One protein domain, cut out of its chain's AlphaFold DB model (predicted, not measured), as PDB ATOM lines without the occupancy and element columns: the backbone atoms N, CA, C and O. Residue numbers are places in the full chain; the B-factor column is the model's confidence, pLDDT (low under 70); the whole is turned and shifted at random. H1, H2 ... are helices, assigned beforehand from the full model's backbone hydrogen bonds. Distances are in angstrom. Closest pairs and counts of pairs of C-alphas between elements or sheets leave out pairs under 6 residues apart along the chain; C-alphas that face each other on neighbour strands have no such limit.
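This is residues 180 to 266 of the 266 residues of an uncharacterized protein of Saccharomonospora sp. CUA-673 (UniProt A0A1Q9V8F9). A long helix, H3, packs its early part across H1 of a helical hairpin, H1 and H2, and residues 247 to 266 stick out as an arm. The printed part has 87 residues with three named helices, in the order H1, H2, H3, and is all helix. It is only just loose, close to extended, with a radius of gyration of the C-alphas of 17.5 A, and flat, spanning 63 by 37 by 15 A.

H3, residues 232 to 263, touches H1, residues 180 to 208, through residues 234 to 242 and 184 to 196 alone; the closest C-alphas, of Val 192 and Gly 238, are 4.4 A apart, at a steep tilt of 38 degrees, the same way. H1 touches H2, residues 212 to 230, as a hairpin at a shallow tilt of 27 degrees, opposite ways; the closest C-alphas, of Val 205 and Thr 214, are 5.4 A apart. O i to N i+4 pairs within hydrogen-bond range are 24 of 25 in H1, 11 of 15 in H2 and 22 of 28 in H3.

H3, 48.0 A long with a kink of 28 degrees near residue 239, ends at C-alpha 263 (225.590, 209.355, 219.964). H1, 43.7 A, begins at C-alpha 180 (197.179, 191.403, 173.536).

The printed part has no cut, and both links are tight. Residues 259 to 266 are under pLDDT 70.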
ATOM      1  N   GLY A 180     197.660 190.017 173.540       88.75
ATOM      2  CA  GLY A 180     197.179 191.403 173.536       88.75
ATOM      3  C   GLY A 180     197.870 192.311 174.559       88.75
ATOM      4  O   GLY A 180     197.923 193.519 174.360       88.75
ATOM      5  N   LEU A 181     198.474 191.743 175.609       92.12
ATOM      6  CA  LEU A 181     199.202 192.505 176.625       92.12
ATOM      7  C   LEU A 181     200.621 192.884 176.198       92.12
ATOM      8  O   LEU A 181     201.262 193.667 176.890       92.12
ATOM      9  N   THR A 182     201.141 192.352 175.088       90.88
ATOM     10  CA  THR A 182     202.555 192.533 174.705       90.88
ATOM     11  C   THR A 182     202.912 194.004 174.513       90.88
ATOM     12  O   THR A 182     203.898 194.479 175.073       90.88
ATOM     13  N   VAL A 183     202.088 194.748 173.769       89.94
ATOM     14  CA  VAL A 183     202.320 196.177 173.503       89.94
ATOM     15  C   VAL A 183     202.157 197.010 174.778       89.94
ATOM     16  O   VAL A 183     202.933 197.933 175.020       89.94
ATOM     17  N   ASP A 184     201.195 196.660 175.633       91.12
ATOM     18  CA  ASP A 184     200.975 197.357 176.903       91.12
ATOM     19  C   ASP A 184     202.107 197.105 177.902       91.12
ATOM     20  O   ASP A 184     202.592 198.045 178.531       91.12
ATOM     21  N   ALA A 185     202.579 195.861 178.007       91.19
ATOM     22  CA  ALA A 185     203.725 195.488 178.829       91.19
ATOM     23  C   ALA A 185     205.005 196.180 178.345       91.19
ATOM     24  O   ALA A 185     205.798 196.659 179.161       91.19
ATOM     25  N   LEU A 186     205.180 196.287 177.024       91.06
ATOM     26  CA  LEU A 186     206.278 197.017 176.401       91.06
ATOM     27  C   LEU A 186     206.247 198.502 176.782       91.06
ATOM     28  O   LEU A 186     207.222 199.030 177.310       91.06
ATOM     29  N   ALA A 187     205.106 199.161 176.584       91.06
ATOM     30  CA  ALA A 187     204.924 200.568 176.925       91.06
ATOM     31  C   ALA A 187     205.071 200.842 178.431       91.06
ATOM     32  O   ALA A 187     205.675 201.847 178.816       91.06
ATOM     33  N   ALA A 188     204.561 199.953 179.286       92.06
ATOM     34  CA  ALA A 188     204.731 200.051 180.733       92.06
ATOM     35  C   ALA A 188     206.209 199.918 181.129       92.06
ATOM     36  O   ALA A 188     206.709 200.693 181.945       92.06
ATOM     37  N   SER A 189     206.936 198.989 180.504       92.31
ATOM     38  CA  SER A 189     208.370 198.812 180.742       92.31
ATOM     39  C   SER A 189     209.168 200.033 180.270       92.31
ATOM     40  O   SER A 189     209.996 200.545 181.023       92.31
ATOM     41  N   SER A 190     208.863 200.585 179.089       93.12
ATOM     42  CA  SER A 190     209.434 201.858 178.627       93.12
ATOM     43  C   SER A 190     209.190 202.998 179.614       93.12
ATOM     44  O   SER A 190     210.110 203.759 179.907       93.12
ATOM     45  N   ALA A 191     207.977 203.110 180.164       92.62
ATOM     46  CA  ALA A 191     207.647 204.146 181.139       92.62
ATOM     47  C   ALA A 191     208.506 204.042 182.413       92.62
ATOM     48  O   ALA A 191     208.956 205.065 182.931       92.62
ATOM     49  N   VAL A 192     208.797 202.823 182.885       93.12
ATOM     50  CA  VAL A 192     209.729 202.598 184.007       93.12
ATOM     51  C   VAL A 192     211.121 203.139 183.672       93.12
ATOM     52  O   VAL A 192     211.701 203.869 184.475       93.12
ATOM     53  N   PHE A 193     211.653 202.840 182.485       92.75
ATOM     54  CA  PHE A 193     212.975 203.328 182.072       92.75
ATOM     55  C   PHE A 193     213.029 204.846 181.905       92.75
ATOM     56  O   PHE A 193     213.991 205.479 182.345       92.75
ATOM     57  N   VAL A 194     211.978 205.451 181.350       93.25
ATOM     58  CA  VAL A 194     211.849 206.913 181.283       93.25
ATOM     59  C   VAL A 194     211.892 207.516 182.690       93.25
ATOM     60  O   VAL A 194     212.624 208.475 182.922       93.25
ATOM     61  N   LEU A 195     211.195 206.934 183.668       93.38
ATOM     62  CA  LEU A 195     211.261 207.407 185.054       93.38
ATOM     63  C   LEU A 195     212.660 207.260 185.665       93.38
ATOM     64  O   LEU A 195     213.125 208.182 186.338       93.38
ATOM     65  N   ILE A 196     213.354 206.147 185.407       92.19
ATOM     66  CA  ILE A 196     214.743 205.959 185.853       92.19
ATOM     67  C   ILE A 196     215.633 207.068 185.278       92.19
ATOM     68  O   ILE A 196     216.349 207.727 186.034       92.19
ATOM     69  N   TYR A 197     215.547 207.348 183.976       92.81
ATOM     70  CA  TYR A 197     216.319 208.433 183.366       92.81
ATOM     71  C   TYR A 197     215.924 209.814 183.885       92.81
ATOM     72  O   TYR A 197     216.806 210.650 184.080       92.81
ATOM     73  N   ALA A 198     214.648 210.055 184.190       93.75
ATOM     74  CA  ALA A 198     214.221 211.306 184.805       93.75
ATOM     75  C   ALA A 198     214.897 211.507 186.172       93.75
ATOM     76  O   ALA A 198     215.454 212.575 186.441       93.75
ATOM     77  N   VAL A 199     214.938 210.461 187.005       93.06
ATOM     78  CA  VAL A 199     215.658 210.479 188.288       93.06
ATOM     79  C   VAL A 199     217.158 210.714 188.076       93.06
ATOM     80  O   VAL A 199     217.750 211.522 188.795       93.06
ATOM     81  N   CYS A 200     217.775 210.079 187.075       93.00
ATOM     82  CA  CYS A 200     219.186 210.295 186.744       93.00
ATOM     83  C   CYS A 200     219.480 211.743 186.325       93.00
ATOM     84  O   CYS A 200     220.458 212.319 186.801       93.00
ATOM     85  N   ILE A 201     218.641 212.355 185.483       94.31
ATOM     86  CA  ILE A 201     218.800 213.751 185.046       94.31
ATOM     87  C   ILE A 201     218.670 214.701 186.240       94.31
ATOM     88  O   ILE A 201     219.510 215.584 186.417       94.31
ATOM     89  N   VAL A 202     217.667 214.494 187.101       94.81
ATOM     90  CA  VAL A 202     217.499 215.288 188.328       94.81
ATOM     91  C   VAL A 202     218.716 215.137 189.246       94.81
ATOM     92  O   VAL A 202     219.217 216.131 189.774       94.81
ATOM     93  N   GLY A 203     219.232 213.917 189.410       94.25
ATOM     94  CA  GLY A 203     220.461 213.654 190.162       94.25
ATOM     95  C   GLY A 203     221.681 214.366 189.571       94.25
ATOM     96  O   GLY A 203     222.451 214.979 190.307       94.25
ATOM     97  N   TYR A 204     221.821 214.357 188.245       94.38
ATOM     98  CA  TYR A 204     222.907 215.030 187.531       94.38
ATOM     99  C   TYR A 204     222.868 216.553 187.718       94.38
ATOM    100  O   TYR A 204     223.884 217.161 188.054       94.38
ATOM    101  N   VAL A 205     221.688 217.165 187.576       95.81
ATOM    102  CA  VAL A 205     221.485 218.604 187.822       95.81
ATOM    103  C   VAL A 205     221.803 218.952 189.277       95.81
ATOM    104  O   VAL A 205     222.460 219.955 189.539       95.81
ATOM    105  N   ARG A 206     221.391 218.112 190.234       94.94
ATOM    106  CA  ARG A 206     221.699 218.318 191.658       94.94
ATOM    107  C   ARG A 206     223.192 218.238 191.969       94.94
ATOM    108  O   ARG A 206     223.653 218.980 192.828       94.94
ATOM    109  N   LEU A 207     223.925 217.351 191.300       95.69
ATOM    110  CA  LEU A 207     225.351 217.142 191.548       95.69
ATOM    111  C   LEU A 207     226.227 218.252 190.950       95.69
ATOM    112  O   LEU A 207     227.212 218.645 191.567       95.69
ATOM    113  N   TYR A 208     225.875 218.755 189.763       94.75
ATOM    114  CA  TYR A 208     226.703 219.711 189.011       94.75
ATOM    115  C   TYR A 208     226.129 221.136 188.938       94.75
ATOM    116  O   TYR A 208     226.773 222.026 188.386       94.75
ATOM    117  N   GLY A 209     224.931 221.375 189.479       94.88
ATOM    118  CA  GLY A 209     224.259 222.673 189.436       94.88
ATOM    119  C   GLY A 209     223.647 223.015 188.069       94.88
ATOM    120  O   GLY A 209     223.484 222.164 187.189       94.88
ATOM    121  N   LEU A 210     223.279 224.288 187.889       94.44
ATOM    122  CA  LEU A 210     222.684 224.808 186.654       94.44
ATOM    123  C   LEU A 210     223.784 225.295 185.705       94.44
ATOM    124  O   LEU A 210     224.336 226.379 185.852       94.44
ATOM    125  N   THR A 211     224.093 224.470 184.714       95.31
ATOM    126  CA  THR A 211     224.992 224.757 183.597       95.31
ATOM    127  C   THR A 211     224.201 224.622 182.302       95.31
ATOM    128  O   THR A 211     223.161 223.967 182.280       95.31
ATOM    129  N   VAL A 212     224.706 225.160 181.189       92.81
ATOM    130  CA  VAL A 212     224.059 224.981 179.873       92.81
ATOM    131  C   VAL A 212     223.793 223.498 179.587       92.81
ATOM    132  O   VAL A 212     222.696 223.134 179.183       92.81
ATOM    133  N   ARG A 213     224.754 222.618 179.904       89.44
ATOM    134  CA  ARG A 213     224.617 221.164 179.721       89.44
ATOM    135  C   ARG A 213     223.522 220.557 180.599       89.44
ATOM    136  O   ARG A 213     222.741 219.740 180.117       89.44
ATOM    137  N   THR A 214     223.450 220.928 181.878       91.88
ATOM    138  CA  THR A 214     222.430 220.374 182.783       91.88
ATOM    139  C   THR A 214     221.042 220.929 182.460       91.88
ATOM    140  O   THR A 214     220.077 220.176 182.540       91.88
ATOM    141  N   VAL A 215     220.930 222.183 182.004       92.19
ATOM    142  CA  VAL A 215     219.671 222.787 181.529       92.19
ATOM    143  C   VAL A 215     219.180 222.117 180.245       92.19
ATOM    144  O   VAL A 215     218.009 221.751 180.173       92.19
ATOM    145  N   SER A 216     220.056 221.873 179.264       89.75
ATOM    146  CA  SER A 216     219.690 221.131 178.047       89.75
ATOM    147  C   SER A 216     219.184 219.721 178.367       89.75
ATOM    148  O   SER A 216     218.170 219.298 177.820       89.75
ATOM    149  N   ASN A 217     219.827 219.013 179.303       89.88
ATOM    150  CA  ASN A 217     219.344 217.708 179.759       89.88
ATOM    151  C   ASN A 217     218.025 217.818 180.539       89.88
ATOM    152  O   ASN A 217     217.140 216.984 180.367       89.88
ATOM    153  N   ALA A 218     217.860 218.845 181.374       93.00
ATOM    154  CA  ALA A 218     216.632 219.068 182.133       93.00
ATOM    155  C   ALA A 218     215.434 219.387 181.224       93.00
ATOM    156  O   ALA A 218     214.316 219.002 181.552       93.00
ATOM    157  N   ALA A 219     215.649 220.011 180.063       91.56
ATOM    158  CA  ALA A 219     214.589 220.234 179.080       91.56
ATOM    159  C   ALA A 219     213.958 218.916 178.585       91.56
ATOM    160  O   ALA A 219     212.755 218.871 178.324       91.56
ATOM    161  N   LEU A 220     214.727 217.819 178.540       91.44
ATOM    162  CA  LEU A 220     214.204 216.493 178.188       91.44
ATOM    163  C   LEU A 220     213.144 216.003 179.181       91.44
ATOM    164  O   LEU A 220     212.239 215.271 178.784       91.44
ATOM    165  N   LEU A 221     213.188 216.449 180.444       94.38
ATOM    166  CA  LEU A 221     212.187 216.086 181.451       94.38
ATOM    167  C   LEU A 221     210.778 216.519 181.043       94.38
ATOM    168  O   LEU A 221     209.824 215.828 181.385       94.38
ATOM    169  N   VAL A 222     210.636 217.615 180.290       92.69
ATOM    170  CA  VAL A 222     209.330 218.082 179.797       92.69
ATOM    171  C   VAL A 222     208.747 217.078 178.804       92.69
ATOM    172  O   VAL A 222     207.595 216.672 178.939       92.69
ATOM    173  N   VAL A 223     209.558 216.622 177.847       90.44
ATOM    174  CA  VAL A 223     209.148 215.623 176.846       90.44
ATOM    175  C   VAL A 223     208.842 214.285 177.517       90.44
ATOM    176  O   VAL A 223     207.832 213.653 177.216       90.44
ATOM    177  N   MET A 224     209.677 213.875 178.473       93.44
ATOM    178  CA  MET A 224     209.490 212.642 179.237       93.44
ATOM    179  C   MET A 224     208.213 212.689 180.083       93.44
ATOM    180  O   MET A 224     207.445 211.731 180.077       93.44
ATOM    181  N   ALA A 225     207.941 213.808 180.760       93.19
ATOM    182  CA  ALA A 225     206.709 214.003 181.518       93.19
ATOM    183  C   ALA A 225     205.477 213.957 180.604       93.19
ATOM    184  O   ALA A 225     204.523 213.240 180.905       93.19
ATOM    185  N   ALA A 226     205.517 214.647 179.461       91.62
ATOM    186  CA  ALA A 226     204.437 214.610 178.480       91.62
ATOM    187  C   ALA A 226     204.186 213.183 177.959       91.62
ATOM    188  O   ALA A 226     203.038 212.740 177.914       91.62
ATOM    189  N   ALA A 227     205.245 212.432 177.641       90.62
ATOM    190  CA  ALA A 227     205.136 211.042 177.203       90.62
ATOM    191  C   ALA A 227     204.539 210.128 178.288       90.62
ATOM    192  O   ALA A 227     203.685 209.295 177.988       90.62
ATOM    193  N   LEU A 228     204.932 210.301 179.554       91.81
ATOM    194  CA  LEU A 228     204.390 209.526 180.677       91.81
ATOM    195  C   LEU A 228     202.906 209.820 180.931       91.81
ATOM    196  O   LEU A 228     202.149 208.886 181.205       91.81
ATOM    197  N   VAL A 229     202.494 211.086 180.816       92.56
ATOM    198  CA  VAL A 229     201.088 211.502 180.950       92.56
ATOM    199  C   VAL A 229     200.249 210.921 179.813       92.56
ATOM    200  O   VAL A 229     199.214 210.311 180.072       92.56
ATOM    201  N   GLN A 230     200.710 211.034 178.565       89.69
ATOM    202  CA  GLN A 230     199.984 210.497 177.405       89.69
ATOM    203  C   GLN A 230     199.936 208.965 177.376       89.69
ATOM    204  O   GLN A 230     199.005 208.387 176.824       89.69
ATOM    205  N   SER A 231     200.902 208.291 178.006       87.31
ATOM    206  CA  SER A 231     200.885 206.832 178.170       87.31
ATOM    207  C   SER A 231     199.768 206.339 179.110       87.31
ATOM    208  O   SER A 231     199.419 205.154 179.100       87.31
ATOM    209  N   GLY A 232     199.166 207.241 179.896       89.25
ATOM    210  CA  GLY A 232     198.016 206.953 180.749       89.25
ATOM    211  C   GLY A 232     198.320 205.893 181.808       89.25
ATOM    212  O   GLY A 232     199.348 205.941 182.478       89.25
ATOM    213  N   GLY A 233     197.436 204.901 181.951       90.06
ATOM    214  CA  GLY A 233     197.550 203.860 182.982       90.06
ATOM    215  C   GLY A 233     198.847 203.040 182.932       90.06
ATOM    216  O   GLY A 233     199.289 202.521 183.955       90.06
ATOM    217  N   ARG A 234     199.507 202.971 181.770       89.06
ATOM    218  CA  ARG A 234     200.742 202.197 181.570       89.06
ATOM    219  C   ARG A 234     201.926 202.753 182.367       89.06
ATOM    220  O   ARG A 234     202.817 201.996 182.738       89.06
ATOM    221  N   SER A 235     201.937 204.053 182.670       89.94
ATOM    222  CA  SER A 235     203.005 204.680 183.462       89.94
ATOM    223  C   SER A 235     202.812 204.534 184.976       89.94
ATOM    224  O   SER A 235     203.772 204.721 185.729       89.94
ATOM    225  N   LEU A 236     201.615 204.140 185.434       91.94
ATOM    226  CA  LEU A 236     201.283 204.047 186.861       91.94
ATOM    227  C   LEU A 236     202.186 203.067 187.604       91.94
ATOM    228  O   LEU A 236     202.677 203.399 188.679       91.94
ATOM    229  N   TYR A 237     202.455 201.895 187.021       87.88
ATOM    230  CA  TYR A 237     203.327 200.896 187.641       87.88
ATOM    231  C   TYR A 237     204.707 201.484 187.968       87.88
ATOM    232  O   TYR A 237     205.151 201.441 189.116       87.88
ATOM    233  N   GLY A 238     205.357 202.104 186.979       86.56
ATOM    234  CA  GLY A 238     206.662 202.727 187.177       86.56
ATOM    235  C   GLY A 238     206.616 203.886 188.171       86.56
ATOM    236  O   GLY A 238     207.509 203.998 189.012       86.56
ATOM    237  N   ALA A 239     205.570 204.713 188.120       89.56
ATOM    238  CA  ALA A 239     205.410 205.846 189.026       89.56
ATOM    239  C   ALA A 239     205.257 205.386 190.484       89.56
ATOM    240  O   ALA A 239     205.949 205.900 191.364       89.56
ATOM    241  N   CYS A 240     204.419 204.377 190.739       91.94
ATOM    242  CA  CYS A 240     204.247 203.787 192.065       91.94
ATOM    243  C   CYS A 240     205.566 203.217 192.596       91.94
ATOM    244  O   CYS A 240     205.958 203.536 193.719       91.94
ATOM    245  N   VAL A 241     206.291 202.440 191.782       88.38
ATOM    246  CA  VAL A 241     207.599 201.885 192.170       88.38
ATOM    247  C   VAL A 241     208.592 203.001 192.502       88.38
ATOM    248  O   VAL A 241     209.247 202.948 193.545       88.38
ATOM    249  N   ALA A 242     208.680 204.038 191.667       88.81
ATOM    250  CA  ALA A 242     209.573 205.170 191.900       88.81
ATOM    251  C   ALA A 242     209.240 205.904 193.209       88.81
ATOM    252  O   ALA A 242     210.136 206.154 194.018       88.81
ATOM    253  N   VAL A 243     207.959 206.197 193.460       91.56
ATOM    254  CA  VAL A 243     207.499 206.846 194.698       91.56
ATOM    255  C   VAL A 243     207.826 205.990 195.921       91.56
ATOM    256  O   VAL A 243     208.385 206.512 196.886       91.56
ATOM    257  N   CYS A 244     207.551 204.683 195.882       92.00
ATOM    258  CA  CYS A 244     207.879 203.766 196.975       92.00
ATOM    259  C   CYS A 244     209.387 203.734 197.263       92.00
ATOM    260  O   CYS A 244     209.794 203.841 198.421       92.00
ATOM    261  N   CYS A 245     210.223 203.649 196.224       88.44
ATOM    262  CA  CYS A 245     211.679 203.667 196.364       88.44
ATOM    263  C   CYS A 245     212.186 204.990 196.959       88.44
ATOM    264  O   CYS A 245     213.002 204.981 197.880       88.44
ATOM    265  N   LEU A 246     211.684 206.131 196.482       88.94
ATOM    266  CA  LEU A 246     212.066 207.447 197.002       88.94
ATOM    267  C   LEU A 246     211.619 207.636 198.456       88.94
ATOM    268  O   LEU A 246     212.399 208.126 199.276       88.94
ATOM    269  N   ALA A 247     210.401 207.205 198.794       91.88
ATOM    270  CA  ALA A 247     209.883 207.237 200.159       91.88
ATOM    271  C   ALA A 247     210.733 206.372 201.101       91.88
ATOM    272  O   ALA A 247     211.107 206.823 202.187       91.88
ATOM    273  N   TRP A 248     211.108 205.168 200.661       89.44
ATOM    274  CA  TRP A 248     212.005 204.283 201.402       89.44
ATOM    275  C   TRP A 248     213.381 204.917 201.637       89.44
ATOM    276  O   TRP A 248     213.863 204.953 202.773       89.44
ATOM    277  N   CYS A 249     214.000 205.480 200.596       87.25
ATOM    278  CA  CYS A 249     215.290 206.161 200.707       87.25
ATOM    279  C   CYS A 249     215.226 207.361 201.662       87.25
ATOM    280  O   CYS A 249     216.093 207.510 202.528       87.25
ATOM    281  N   ALA A 250     214.181 208.187 201.560       88.88
ATOM    282  CA  ALA A 250     213.975 209.331 202.445       88.88
ATOM    283  C   ALA A 250     213.812 208.895 203.910       88.88
ATOM    284  O   ALA A 250     214.409 209.489 204.812       88.88
ATOM    285  N   TRP A 251     213.047 207.830 204.154       91.56
ATOM    286  CA  TRP A 251     212.870 207.260 205.487       91.56
ATOM    287  C   TRP A 251     214.185 206.721 206.067       91.56
ATOM    288  O   TRP A 251     214.511 207.004 207.225       91.56
ATOM    289  N   ARG A 252     214.985 206.012 205.260       87.31
ATOM    290  CA  ARG A 252     216.276 205.460 205.697       87.31
ATOM    291  C   ARG A 252     217.279 206.558 206.057       87.31
ATOM    292  O   ARG A 252     217.940 206.458 207.090       87.31
ATOM    293  N   HIS A 253     217.351 207.622 205.254       85.31
ATOM    294  CA  HIS A 253     218.203 208.782 205.539       85.31
ATOM    295  C   HIS A 253     217.823 209.473 206.853       85.31
ATOM    296  O   HIS A 253     218.702 209.804 207.649       85.31
ATOM    297  N   ARG A 254     216.521 209.641 207.126       89.38
ATOM    298  CA  ARG A 254     216.051 210.222 208.396       89.38
ATOM    299  C   ARG A 254     216.462 209.377 209.603       89.38
ATOM    300  O   ARG A 254     216.907 209.934 210.601       89.38
ATOM    301  N   ARG A 255     216.368 208.044 209.507       87.25
ATOM    302  CA  ARG A 255     216.808 207.139 210.584       87.25
ATOM    303  C   ARG A 255     218.311 207.215 210.843       87.25
ATOM    304  O   ARG A 255     218.706 207.267 212.002       87.25
ATOM    305  N   ALA A 256     219.132 207.253 209.794       82.44
ATOM    306  CA  ALA A 256     220.583 207.357 209.947       82.44
ATOM    307  C   ALA A 256     220.993 208.659 210.660       82.44
ATOM    308  O   ALA A 256     221.779 208.617 211.601       82.44
ATOM    309  N   ASN A 257     220.394 209.794 210.284       79.75
ATOM    310  CA  ASN A 257     220.701 211.091 210.897       79.75
ATOM    311  C   ASN A 257     220.200 211.209 212.350       79.75
ATOM    312  O   ASN A 257     220.833 211.879 213.164       79.75
ATOM    313  N   GLY A 258     219.089 210.547 212.694       74.88
ATOM    314  CA  GLY A 258     218.558 210.530 214.062       74.88
ATOM    315  C   GLY A 258     219.434 209.759 215.058       74.88
ATOM    316  O   GLY A 258     219.533 210.156 216.215       74.88
ATOM    317  N   VAL A 259     220.113 208.695 214.618       67.56
ATOM    318  CA  VAL A 259     221.022 207.904 215.472       67.56
ATOM    319  C   VAL A 259     222.307 208.679 215.792       67.56
ATOM    320  O   VAL A 259     222.777 208.642 216.928       67.56
ATOM    321  N   SER A 260     222.837 209.450 214.839       61.56
ATOM    322  CA  SER A 260     224.040 210.274 215.034       61.56
ATOM    323  C   SER A 260     223.851 211.380 216.080       61.56
ATOM    324  O   SER A 260     224.778 211.687 216.825       61.56
ATOM    325  N   HIS A 261     222.643 211.944 216.186       57.34
ATOM    326  CA  HIS A 261     222.331 213.000 217.157       57.34
ATOM    327  C   HIS A 261     222.251 212.501 218.611       57.34
ATOM    328  O   HIS A 261     222.446 213.288 219.531       57.34
ATOM    329  N   ILE A 262     221.986 211.205 218.820       59.81
ATOM    330  CA  ILE A 262     221.932 210.569 220.150       59.81
ATOM    331  C   ILE A 262     223.330 210.109 220.602       59.81
ATOM    332  O   ILE A 262     223.604 210.038 221.797       59.81
ATOM    333  N   ALA A 263     224.232 209.808 219.662       58.09
ATOM    334  CA  ALA A 263     225.590 209.355 219.964       58.09
ATOM    335  C   ALA A 263     226.580 210.499 220.276       58.09
ATOM    336  O   ALA A 263     227.599 210.247 220.907       58.09
ATOM    337  N   GLY A 264     226.295 211.737 219.854       52.66
ATOM    338  CA  GLY A 264     227.163 212.908 220.065       52.66
ATOM    339  C   GLY A 264     226.906 213.713 221.347       52.66
ATOM    340  O   GLY A 264     227.492 214.778 221.508       52.66
ATOM    341  N   THR A 265     226.017 213.257 222.233       52.81
ATOM    342  CA  THR A 265     225.638 213.945 223.486       52.81
ATOM    343  C   THR A 265     226.143 213.243 224.754       52.81
ATOM    344  O   THR A 265     225.582 213.442 225.831       52.81
ATOM    345  N   ARG A 266     227.194 212.421 224.646       42.53
ATOM    346  CA  ARG A 266     227.887 211.813 225.792       42.53
ATOM    347  C   ARG A 266     229.322 212.294 225.893       42.53
ATOM    348  O   ARG A 266     229.968 212.383 224.828       42.53
TER     349      ARG A 266